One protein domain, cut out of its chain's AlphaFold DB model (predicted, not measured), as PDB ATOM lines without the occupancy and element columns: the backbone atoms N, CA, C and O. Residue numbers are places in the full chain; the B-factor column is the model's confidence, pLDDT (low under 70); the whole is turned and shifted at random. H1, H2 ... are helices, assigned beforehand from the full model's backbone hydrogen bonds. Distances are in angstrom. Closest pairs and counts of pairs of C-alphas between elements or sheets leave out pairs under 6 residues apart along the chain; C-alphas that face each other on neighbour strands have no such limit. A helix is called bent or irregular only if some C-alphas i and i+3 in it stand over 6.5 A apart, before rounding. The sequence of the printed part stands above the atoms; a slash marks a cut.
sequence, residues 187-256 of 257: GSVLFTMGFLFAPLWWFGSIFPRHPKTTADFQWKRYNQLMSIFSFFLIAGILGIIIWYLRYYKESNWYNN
ATOM      1  N   GLY A 187     -17.075  12.407  20.938       84.75
ATOM      2  CA  GLY A 187     -16.674  11.121  20.373       84.75
ATOM      3  C   GLY A 187     -15.677  10.318  21.222       84.75
ATOM      4  O   GLY A 187     -15.743   9.089  21.184       84.75
ATOM      5  N   SER A 188     -14.802  10.962  22.006       85.81
ATOM      6  CA  SER A 188     -13.880  10.259  22.912       85.81
ATOM      7  C   SER A 188     -14.614   9.667  24.114       85.81
ATOM      8  O   SER A 188     -14.328   8.544  24.527       85.81
ATOM      9  N   VAL A 189     -15.628  10.370  24.625       87.81
ATOM     10  CA  VAL A 189     -16.481   9.876  25.714       87.81
ATOM     11  C   VAL A 189     -17.232   8.625  25.263       87.81
ATOM     12  O   VAL A 189     -17.176   7.602  25.943       87.81
ATOM     13  N   LEU A 190     -17.850   8.654  24.076       85.44
ATOM     14  CA  LEU A 190     -18.543   7.483  23.522       85.44
ATOM     15  C   LEU A 190     -17.588   6.316  23.252       85.44
ATOM     16  O   LEU A 190     -17.959   5.163  23.466       85.44
ATOM     17  N   PHE A 191     -16.352   6.608  22.847       86.56
ATOM     18  CA  PHE A 191     -15.325   5.590  22.660       86.56
ATOM     19  C   PHE A 191     -14.975   4.887  23.976       86.56
ATOM     20  O   PHE A 191     -14.968   3.657  24.027       86.56
ATOM     21  N   THR A 192     -14.735   5.652  25.046       85.94
ATOM     22  CA  THR A 192     -14.434   5.084  26.372       85.94
ATOM     23  C   THR A 192     -15.619   4.311  26.954       85.94
ATOM     24  O   THR A 192     -15.439   3.207  27.462       85.94
ATOM     25  N   MET A 193     -16.841   4.827  26.802       86.06
ATOM     26  CA  MET A 193     -18.056   4.153  27.268       86.06
ATOM     27  C   MET A 193     -18.376   2.878  26.480       86.06
ATOM     28  O   MET A 193     -18.976   1.955  27.029       86.06
ATOM     29  N   GLY A 194     -17.940   2.783  25.225       84.88
ATOM     30  CA  GLY A 194     -18.115   1.577  24.421       84.88
ATOM     31  C   GLY A 194     -17.338   0.357  24.928       84.88
ATOM     32  O   GLY A 194     -17.759  -0.767  24.676       84.88
ATOM     33  N   PHE A 195     -16.273   0.536  25.721       83.75
ATOM     34  CA  PHE A 195     -15.623  -0.596  26.401       83.75
ATOM     35  C   PHE A 195     -16.508  -1.225  27.476       83.75
ATOM     36  O   PHE A 195     -16.417  -2.425  27.722       83.75
ATOM     37  N   LEU A 196     -17.361  -0.420  28.114       81.88
ATOM     38  CA  LEU A 196     -18.300  -0.892  29.127       81.88
ATOM     39  C   LEU A 196     -19.559  -1.471  28.476       81.88
ATOM     40  O   LEU A 196     -20.083  -2.495  28.906       81.88
ATOM     41  N   PHE A 197     -20.010  -0.832  27.399       82.25
ATOM     42  CA  PHE A 197     -21.155  -1.256  26.614       82.25
ATOM     43  C   PHE A 197     -20.766  -1.325  25.144       82.25
ATOM     44  O   PHE A 197     -20.871  -0.337  24.429       82.25
ATOM     45  N   ALA A 198     -20.396  -2.512  24.666       81.25
ATOM     46  CA  ALA A 198     -20.011  -2.744  23.273       81.25
ATOM     47  C   ALA A 198     -20.917  -2.048  22.212       81.25
ATOM     48  O   ALA A 198     -20.375  -1.412  21.301       81.25
ATOM     49  N   PRO A 199     -22.271  -2.027  22.330       79.50
ATOM     50  CA  PRO A 199     -23.115  -1.329  21.352       79.50
ATOM     51  C   PRO A 199     -23.000   0.207  21.381       79.50
ATOM     52  O   PRO A 199     -23.457   0.865  20.447       79.50
ATOM     53  N   LEU A 200     -22.384   0.824  22.396       82.44
ATOM     54  CA  LEU A 200     -22.202   2.281  22.450       82.44
ATOM     55  C   LEU A 200     -21.262   2.804  21.353       82.44
ATOM     56  O   LEU A 200     -21.436   3.936  20.888       82.44
ATOM     57  N   TRP A 201     -20.352   1.966  20.844       87.44
ATOM     58  CA  TRP A 201     -19.541   2.302  19.669       87.44
ATOM     59  C   TRP A 201     -20.388   2.497  18.402       87.44
ATOM     60  O   TRP A 201     -20.000   3.267  17.523       87.44
ATOM     61  N   TRP A 202     -21.577   1.889  18.320       85.88
ATOM     62  CA  TRP A 202     -22.493   2.065  17.186       85.88
ATOM     63  C   TRP A 202     -23.075   3.478  17.168       85.88
ATOM     64  O   TRP A 202     -23.100   4.128  16.123       85.88
ATOM     65  N   PHE A 203     -23.442   4.014  18.332       83.06
ATOM     66  CA  PHE A 203     -23.905   5.399  18.446       83.06
ATOM     67  C   PHE A 203     -22.780   6.397  18.144       83.06
ATOM     68  O   PHE A 203     -22.997   7.368  17.414       83.06
ATOM     69  N   GLY A 204     -21.557   6.113  18.606       82.50
ATOM     70  CA  GLY A 204     -20.372   6.925  18.300       82.50
ATOM     71  C   GLY A 204     -19.950   6.870  16.829       82.50
ATOM     72  O   GLY A 204     -19.221   7.741  16.363       82.50
ATOM     73  N   SER A 205     -20.411   5.864  16.081       81.38
ATOM     74  CA  SER A 205     -20.164   5.737  14.642       81.38
ATOM     75  C   SER A 205     -21.087   6.633  13.797       81.38
ATOM     76  O   SER A 205     -20.719   7.067  12.697       81.38
ATOM     77  N   ILE A 206     -22.276   6.931  14.332       84.12
ATOM     78  CA  ILE A 206     -23.335   7.718  13.688       84.12
ATOM     79  C   ILE A 206     -23.183   9.204  14.043       84.12
ATOM     80  O   ILE A 206     -23.409  10.074  13.195       84.12
ATOM     81  N   PHE A 207     -22.750   9.503  15.268       75.69
ATOM     82  CA  PHE A 207     -22.576  10.864  15.768       75.69
ATOM     83  C   PHE A 207     -21.102  11.310  15.750       75.69
ATOM     84  O   PHE A 207     -20.237  10.521  16.116       75.69
ATOM     85  N   PRO A 208     -20.776  12.570  15.400       72.44
ATOM     86  CA  PRO A 208     -21.648  13.625  14.880       72.44
ATOM     87  C   PRO A 208     -21.953  13.478  13.375       72.44
ATOM     88  O   PRO A 208     -21.125  13.037  12.569       72.44
ATOM     89  N   ARG A 209     -23.172  13.879  12.981       73.00
ATOM     90  CA  ARG A 209     -23.651  13.838  11.582       73.00
ATOM     91  C   ARG A 209     -22.902  14.831  10.685       73.00
ATOM     92  O   ARG A 209     -22.603  14.512   9.540       73.00
ATOM     93  N   HIS A 210     -22.544  15.983  11.247       74.38
ATOM     94  CA  HIS A 210     -21.759  17.033  10.601       74.38
ATOM     95  C   HIS A 210     -20.583  17.409  11.512       74.38
ATOM     96  O   HIS A 210     -20.732  18.292  12.358       74.38
ATOM     97  N   PRO A 211     -19.450  16.692  11.422       74.56
ATOM     98  CA  PRO A 211     -18.249  17.027  12.183       74.56
ATOM     99  C   PRO A 211     -17.774  18.437  11.819       74.56
ATOM    100  O   PRO A 211     -17.588  18.763  10.647       74.56
ATOM    101  N   LYS A 212     -17.621  19.282  12.841       76.88
ATOM    102  CA  LYS A 212     -17.165  20.672  12.693       76.88
ATOM    103  C   LYS A 212     -15.664  20.796  12.953       76.88
ATOM    104  O   LYS A 212     -15.042  21.733  12.465       76.88
ATOM    105  N   THR A 213     -15.091  19.850  13.701       81.94
ATOM    106  CA  THR A 213     -13.673  19.825  14.074       81.94
ATOM    107  C   THR A 213     -12.969  18.580  13.530       81.94
ATOM    108  O   THR A 213     -13.590  17.543  13.296       81.94
ATOM    109  N   THR A 214     -11.649  18.659  13.339       81.56
ATOM    110  CA  THR A 214     -10.820  17.518  12.906       81.56
ATOM    111  C   THR A 214     -10.812  16.381  13.933       81.56
ATOM    112  O   THR A 214     -10.794  15.212  13.547       81.56
ATOM    113  N   ALA A 215     -10.895  16.705  15.228       83.19
ATOM    114  CA  ALA A 215     -11.011  15.728  16.307       83.19
ATOM    115  C   ALA A 215     -12.299  14.899  16.185       83.19
ATOM    116  O   ALA A 215     -12.256  13.675  16.309       83.19
ATOM    117  N   ASP A 216     -13.430  15.532  15.860       82.12
ATOM    118  CA  ASP A 216     -14.708  14.830  15.679       82.12
ATOM    119  C   ASP A 216     -14.635  13.772  14.568       82.12
ATOM    120  O   ASP A 216     -15.181  12.676  14.710       82.12
ATOM    121  N   PHE A 217     -13.930  14.073  13.470       82.88
ATOM    122  CA  PHE A 217     -13.711  13.118  12.380       82.88
ATOM    123  C   PHE A 217     -12.877  11.913  12.824       82.88
ATOM    124  O   PHE A 217     -13.214  10.774  12.486       82.88
ATOM    125  N   GLN A 218     -11.800  12.149  13.579       87.94
ATOM    126  CA  GLN A 218     -10.931  11.080  14.074       87.94
ATOM    127  C   GLN A 218     -11.694  10.151  15.020       87.94
ATOM    128  O   GLN A 218     -11.716   8.937  14.812       87.94
ATOM    129  N   TRP A 219     -12.403  10.716  15.998       88.62
ATOM    130  CA  TRP A 219     -13.172   9.933  16.964       88.62
ATOM    131  C   TRP A 219     -14.318   9.156  16.325       88.62
ATOM    132  O   TRP A 219     -14.529   7.993  16.666       88.62
ATOM    133  N   LYS A 220     -15.005   9.736  15.339       86.56
ATOM    134  CA  LYS A 220     -16.018   9.014  14.561       86.56
ATOM    135  C   LYS A 220     -15.427   7.793  13.855       86.56
ATOM    136  O   LYS A 220     -16.025   6.718  13.888       86.56
ATOM    137  N   ARG A 221     -14.240   7.927  13.253       87.62
ATOM    138  CA  ARG A 221     -13.557   6.813  12.579       87.62
ATOM    139  C   ARG A 221     -13.127   5.725  13.564       87.62
ATOM    140  O   ARG A 221     -13.299   4.546  13.265       87.62
ATOM    141  N   TYR A 222     -12.621   6.092  14.741       89.00
ATOM    142  CA  TYR A 222     -12.287   5.114  15.781       89.00
ATOM    143  C   TYR A 222     -13.521   4.372  16.297       89.00
ATOM    144  O   TYR A 222     -13.495   3.147  16.396       89.00
ATOM    145  N   ASN A 223     -14.627   5.082  16.534       88.88
ATOM    146  CA  ASN A 223     -15.893   4.463  16.929       88.88
ATOM    147  C   ASN A 223     -16.458   3.543  15.835       88.88
ATOM    148  O   ASN A 223     -16.961   2.469  16.146       88.88
ATOM    149  N   GLN A 224     -16.321   3.896  14.552       88.25
ATOM    150  CA  GLN A 224     -16.692   3.020  13.429       88.25
ATOM    151  C   GLN A 224     -15.864   1.732  13.383       88.25
ATOM    152  O   GLN A 224     -16.414   0.655  13.170       88.25
ATOM    153  N   LEU A 225     -14.551   1.823  13.606       88.94
ATOM    154  CA  LEU A 225     -13.692   0.640  13.645       88.94
ATOM    155  C   LEU A 225     -14.055  -0.259  14.830       88.94
ATOM    156  O   LEU A 225     -14.257  -1.460  14.651       88.94
ATOM    157  N   MET A 226     -14.220   0.318  16.022       88.44
ATOM    158  CA  MET A 226     -14.600  -0.451  17.210       88.44
ATOM    159  C   MET A 226     -16.018  -1.019  17.131       88.44
ATOM    160  O   MET A 226     -16.263  -2.120  17.614       88.44
ATOM    161  N   SER A 227     -16.937  -0.344  16.440       88.62
ATOM    162  CA  SER A 227     -18.283  -0.848  16.142       88.62
ATOM    163  C   SER A 227     -18.256  -2.192  15.405       88.62
ATOM    164  O   SER A 227     -19.114  -3.039  15.653       88.62
ATOM    165  N   ILE A 228     -17.278  -2.411  14.519       88.75
ATOM    166  CA  ILE A 228     -17.107  -3.681  13.797       88.75
ATOM    167  C   ILE A 228     -16.570  -4.758  14.746       88.75
ATOM    168  O   ILE A 228     -17.105  -5.865  14.791       88.75
ATOM    169  N   PHE A 229     -15.565  -4.426  15.560       87.38
ATOM    170  CA  PHE A 229     -15.043  -5.345  16.579       87.38
ATOM    171  C   PHE A 229     -16.103  -5.733  17.618       87.38
ATOM    172  O   PHE A 229     -16.148  -6.887  18.047       87.38
ATOM    173  N   SER A 230     -17.013  -4.814  17.951       89.56
ATOM    174  CA  SER A 230     -18.156  -5.071  18.829       89.56
ATOM    175  C   SER A 230     -18.999  -6.254  18.371       89.56
ATOM    176  O   SER A 230     -19.527  -6.976  19.211       89.56
ATOM    177  N   PHE A 231     -19.162  -6.448  17.061       88.00
ATOM    178  CA  PHE A 231     -19.994  -7.526  16.536       88.00
ATOM    179  C   PHE A 231     -19.408  -8.896  16.889       88.00
ATOM    180  O   PHE A 231     -20.114  -9.761  17.405       88.00
ATOM    181  N   PHE A 232     -18.098  -9.067  16.695       90.19
ATOM    182  CA  PHE A 232     -17.391 -10.291  17.071       90.19
ATOM    183  C   PHE A 232     -17.397 -10.516  18.583       90.19
ATOM    184  O   PHE A 232     -17.571 -11.645  19.035       90.19
ATOM    185  N   LEU A 233     -17.259  -9.443  19.364       89.38
ATOM    186  CA  LEU A 233     -17.292  -9.513  20.823       89.38
ATOM    187  C   LEU A 233     -18.672  -9.973  21.323       89.38
ATOM    188  O   LEU A 233     -18.758 -10.906  22.120       89.38
ATOM    189  N   ILE A 234     -19.755  -9.392  20.796       91.44
ATOM    190  CA  ILE A 234     -21.135  -9.784  21.121       91.44
ATOM    191  C   ILE A 234     -21.409 -11.235  20.700       91.44
ATOM    192  O   ILE A 234     -21.969 -12.002  21.482       91.44
ATOM    193  N   ALA A 235     -20.978 -11.639  19.500       92.69
ATOM    194  CA  ALA A 235     -21.118 -13.017  19.030       92.69
ATOM    195  C   ALA A 235     -20.350 -14.015  19.918       92.69
ATOM    196  O   ALA A 235     -20.873 -15.084  20.234       92.69
ATOM    197  N   GLY A 236     -19.146 -13.654  20.371       93.12
ATOM    198  CA  GLY A 236     -18.353 -14.458  21.303       93.12
ATOM    199  C   GLY A 236     -19.043 -14.636  22.657       93.12
ATOM    200  O   GLY A 236     -19.170 -15.763  23.135       93.12
ATOM    201  N   ILE A 237     -19.559 -13.549  23.242       93.62
ATOM    202  CA  ILE A 237     -20.324 -13.604  24.499       93.62
ATOM    203  C   ILE A 237     -21.568 -14.486  24.337       93.62
ATOM    204  O   ILE A 237     -21.812 -15.352  25.174       93.62
ATOM    205  N   LEU A 238     -22.327 -14.323  23.248       95.00
ATOM    206  CA  LEU A 238     -23.494 -15.163  22.958       95.00
ATOM    207  C   LEU A 238     -23.118 -16.644  22.834       95.00
ATOM    208  O   LEU A 238     -23.805 -17.493  23.399       95.00
ATOM    209  N   GLY A 239     -22.016 -16.958  22.152       96.00
ATOM    210  CA  GLY A 239     -21.511 -18.326  22.041       96.00
ATOM    211  C   GLY A 239     -21.191 -18.945  23.404       96.00
ATOM    212  O   GLY A 239     -21.609 -20.071  23.681       96.00
ATOM    213  N   ILE A 240     -20.524 -18.192  24.284       96.06
ATOM    214  CA  ILE A 240     -20.205 -18.633  25.650       96.06
ATOM    215  C   ILE A 240     -21.479 -18.822  26.476       96.06
ATOM    216  O   ILE A 240     -21.602 -19.827  27.168       96.06
ATOM    217  N   ILE A 241     -22.446 -17.902  26.386       96.56
ATOM    218  CA  ILE A 241     -23.728 -18.013  27.098       96.56
ATOM    219  C   ILE A 241     -24.485 -19.269  26.654       96.56
ATOM    220  O   ILE A 241     -24.959 -20.028  27.497       96.56
ATOM    221  N   ILE A 242     -24.577 -19.521  25.346       96.00
ATOM    222  CA  ILE A 242     -25.246 -20.714  24.806       96.00
ATOM    223  C   ILE A 242     -24.536 -21.984  25.280       96.00
ATOM    224  O   ILE A 242     -25.191 -22.933  25.717       96.00
ATOM    225  N   TRP A 243     -23.203 -22.001  25.227       96.44
ATOM    226  CA  TRP A 243     -22.404 -23.124  25.709       96.44
ATOM    227  C   TRP A 243     -22.615 -23.373  27.208       96.44
ATOM    228  O   TRP A 243     -22.878 -24.506  27.613       96.44
ATOM    229  N   TYR A 244     -22.595 -22.314  28.015       95.81
ATOM    230  CA  TYR A 244     -22.829 -22.378  29.453       95.81
ATOM    231  C   TYR A 244     -24.235 -22.892  29.791       95.81
ATOM    232  O   TYR A 244     -24.383 -23.796  30.613       95.81
ATOM    233  N   LEU A 245     -25.274 -22.381  29.124       94.56
ATOM    234  CA  LEU A 245     -26.654 -22.834  29.322       94.56
ATOM    235  C   LEU A 245     -26.839 -24.301  28.924       94.56
ATOM    236  O   LEU A 245     -27.534 -25.047  29.618       94.56
ATOM    237  N   ARG A 246     -26.203 -24.732  27.829       94.25
ATOM    238  CA  ARG A 246     -26.203 -26.139  27.421       94.25
ATOM    239  C   ARG A 246     -25.552 -27.023  28.487       94.25
ATOM    240  O   ARG A 246     -26.155 -28.015  28.890       94.25
ATOM    241  N   TYR A 247     -24.373 -26.642  28.971       93.50
ATOM    242  CA  TYR A 247     -23.653 -27.377  30.013       93.50
ATOM    243  C   TYR A 247     -24.447 -27.456  31.330       93.50
ATOM    244  O   TYR A 247     -24.561 -28.520  31.947       93.50
ATOM    245  N   TYR A 248     -25.075 -26.351  31.742       90.88
ATOM    246  CA  TYR A 248     -25.918 -26.309  32.939       90.88
ATOM    247  C   TYR A 248     -27.173 -27.191  32.808       90.88
ATOM    248  O   TYR A 248     -27.600 -27.834  33.766       90.88
ATOM    249  N   LYS A 249     -27.765 -27.268  31.611       88.94
ATOM    250  CA  LYS A 249     -28.902 -28.161  31.351       88.94
ATOM    251  C   LYS A 249     -28.505 -29.638  31.436       88.94
ATOM    252  O   LYS A 249     -29.250 -30.422  32.017       88.94
ATOM    253  N   GLU A 250     -27.369 -30.015  30.852       86.69
ATOM    254  CA  GLU A 250     -26.883 -31.403  30.866       86.69
ATOM    255  C   GLU A 250     -26.532 -31.858  32.294       86.69
ATOM    256  O   GLU A 250     -26.959 -32.930  32.715       86.69
ATOM    257  N   SER A 251     -25.855 -31.023  33.086       83.75
ATOM    258  CA  SER A 251     -25.508 -31.347  34.483       83.75
ATOM    259  C   SER A 251     -26.726 -31.538  35.398       83.75
ATOM    260  O   SER A 251     -26.755 -32.481  36.186       83.75
ATOM    261  N   ASN A 252     -27.768 -30.709  35.277       82.06
ATOM    262  CA  ASN A 252     -28.993 -30.878  36.073       82.06
ATOM    263  C   ASN A 252     -29.781 -32.154  35.741       82.06
ATOM    264  O   ASN A 252     -30.514 -32.648  36.599       82.06
ATOM    265  N   TRP A 253     -29.646 -32.683  34.521       76.88
ATOM    266  CA  TRP A 253     -30.271 -33.948  34.129       76.88
ATOM    267  C   TRP A 253     -29.668 -35.135  34.887       76.88
ATOM    268  O   TRP A 253     -30.412 -35.978  35.372       76.88
ATOM    269  N   TYR A 254     -28.341 -35.170  35.047       77.25
ATOM    270  CA  TYR A 254     -27.657 -36.242  35.779       77.25
ATOM    271  C   TYR A 254     -27.902 -36.209  37.292       77.25
ATOM    272  O   TYR A 254     -27.836 -37.250  37.927       77.25
ATOM    273  N   ASN A 255     -28.207 -35.043  37.869       75.25
ATOM    274  CA  ASN A 255     -28.479 -34.914  39.307       75.25
ATOM    275  C   ASN A 255     -29.919 -35.296  39.710       75.25
ATOM    276  O   ASN A 255     -30.207 -35.370  40.901       75.25
ATOM    277  N   ASN A 256     -30.833 -35.472  38.748       70.56
ATOM    278  CA  ASN A 256     -32.238 -35.844  38.991       70.56
ATOM    279  C   ASN A 256     -32.546 -37.323  38.676       70.56
ATOM    280  O   ASN A 256     -33.716 -37.711  38.711       70.56
TER     281      ASN A 256
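What this domain is: This is residues 187 to 256 of the 257 residues of an uncharacterized protein of Rhizophagus irregularis (strain DAOM 197198w) (UniProt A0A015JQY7). One long helix, H3, runs the length of the model as a gently kinked rod, and two short helices, H1 and H2, pack on its first half. The chain folds back from H1 to H2 and again from H2 to H3, and the other end of H3 sticks out alone, with residues 235 to 256 standing free. The printed part has 70 residues with three named helices, in the order H1, H2, H3, and no named strand; the class is all helix. The whole is extended, with a radius of gyration of the C-alphas of 18.2 A and spans of 64 by 16 by 13 A.

How they stand to each other: H3, residues 214 to 254, has a kink of 29 degrees near residue 229. With residues 219 to 230 alone it touches H2, residues 200 to 206; the closest C-alphas are those of Ser 205 and Gln 224, 4.6 A apart. These two form a helical hairpin, running opposite ways at a steep tilt of 37 degrees, only just past shallow. H1, residues 187 to 194, touches H3 at residues 216 to 223 alone, with the C-alphas of Gly 187 and Trp 219 closest at 5.0 A. They run the same way at a shallow tilt of 6 degrees. H1 and H2 touch and form another helical hairpin, opposite ways at a shallow tilt of 33 degrees, only just short of steep; the closest C-alphas, of Gly 194 and Leu 200, are 4.6 A apart. Every O i to N i+4 pair is within hydrogen-bond range in H1 and H2, and 34 of 37 are in H3.

Where its parts are: H3 measures 60.8 A, from C-alpha 214 at (-10.820, 17.518, 12.906) to C-alpha 254 at (-27.657, -36.242, 35.779). H2 measures 10.4 A and H1 10.5 A, with C-alpha 187 at (-16.674, 11.121, 20.373).

The domain as a whole: The C-alphas of Lys 212 and Asn 256, the two farthest apart, are 64.1 A apart. The printed part has no cut; the link H1 to H2 is tight and H2 to H3 short. Mean pLDDT of the printed part is 85.9, and no printed residue is under 70.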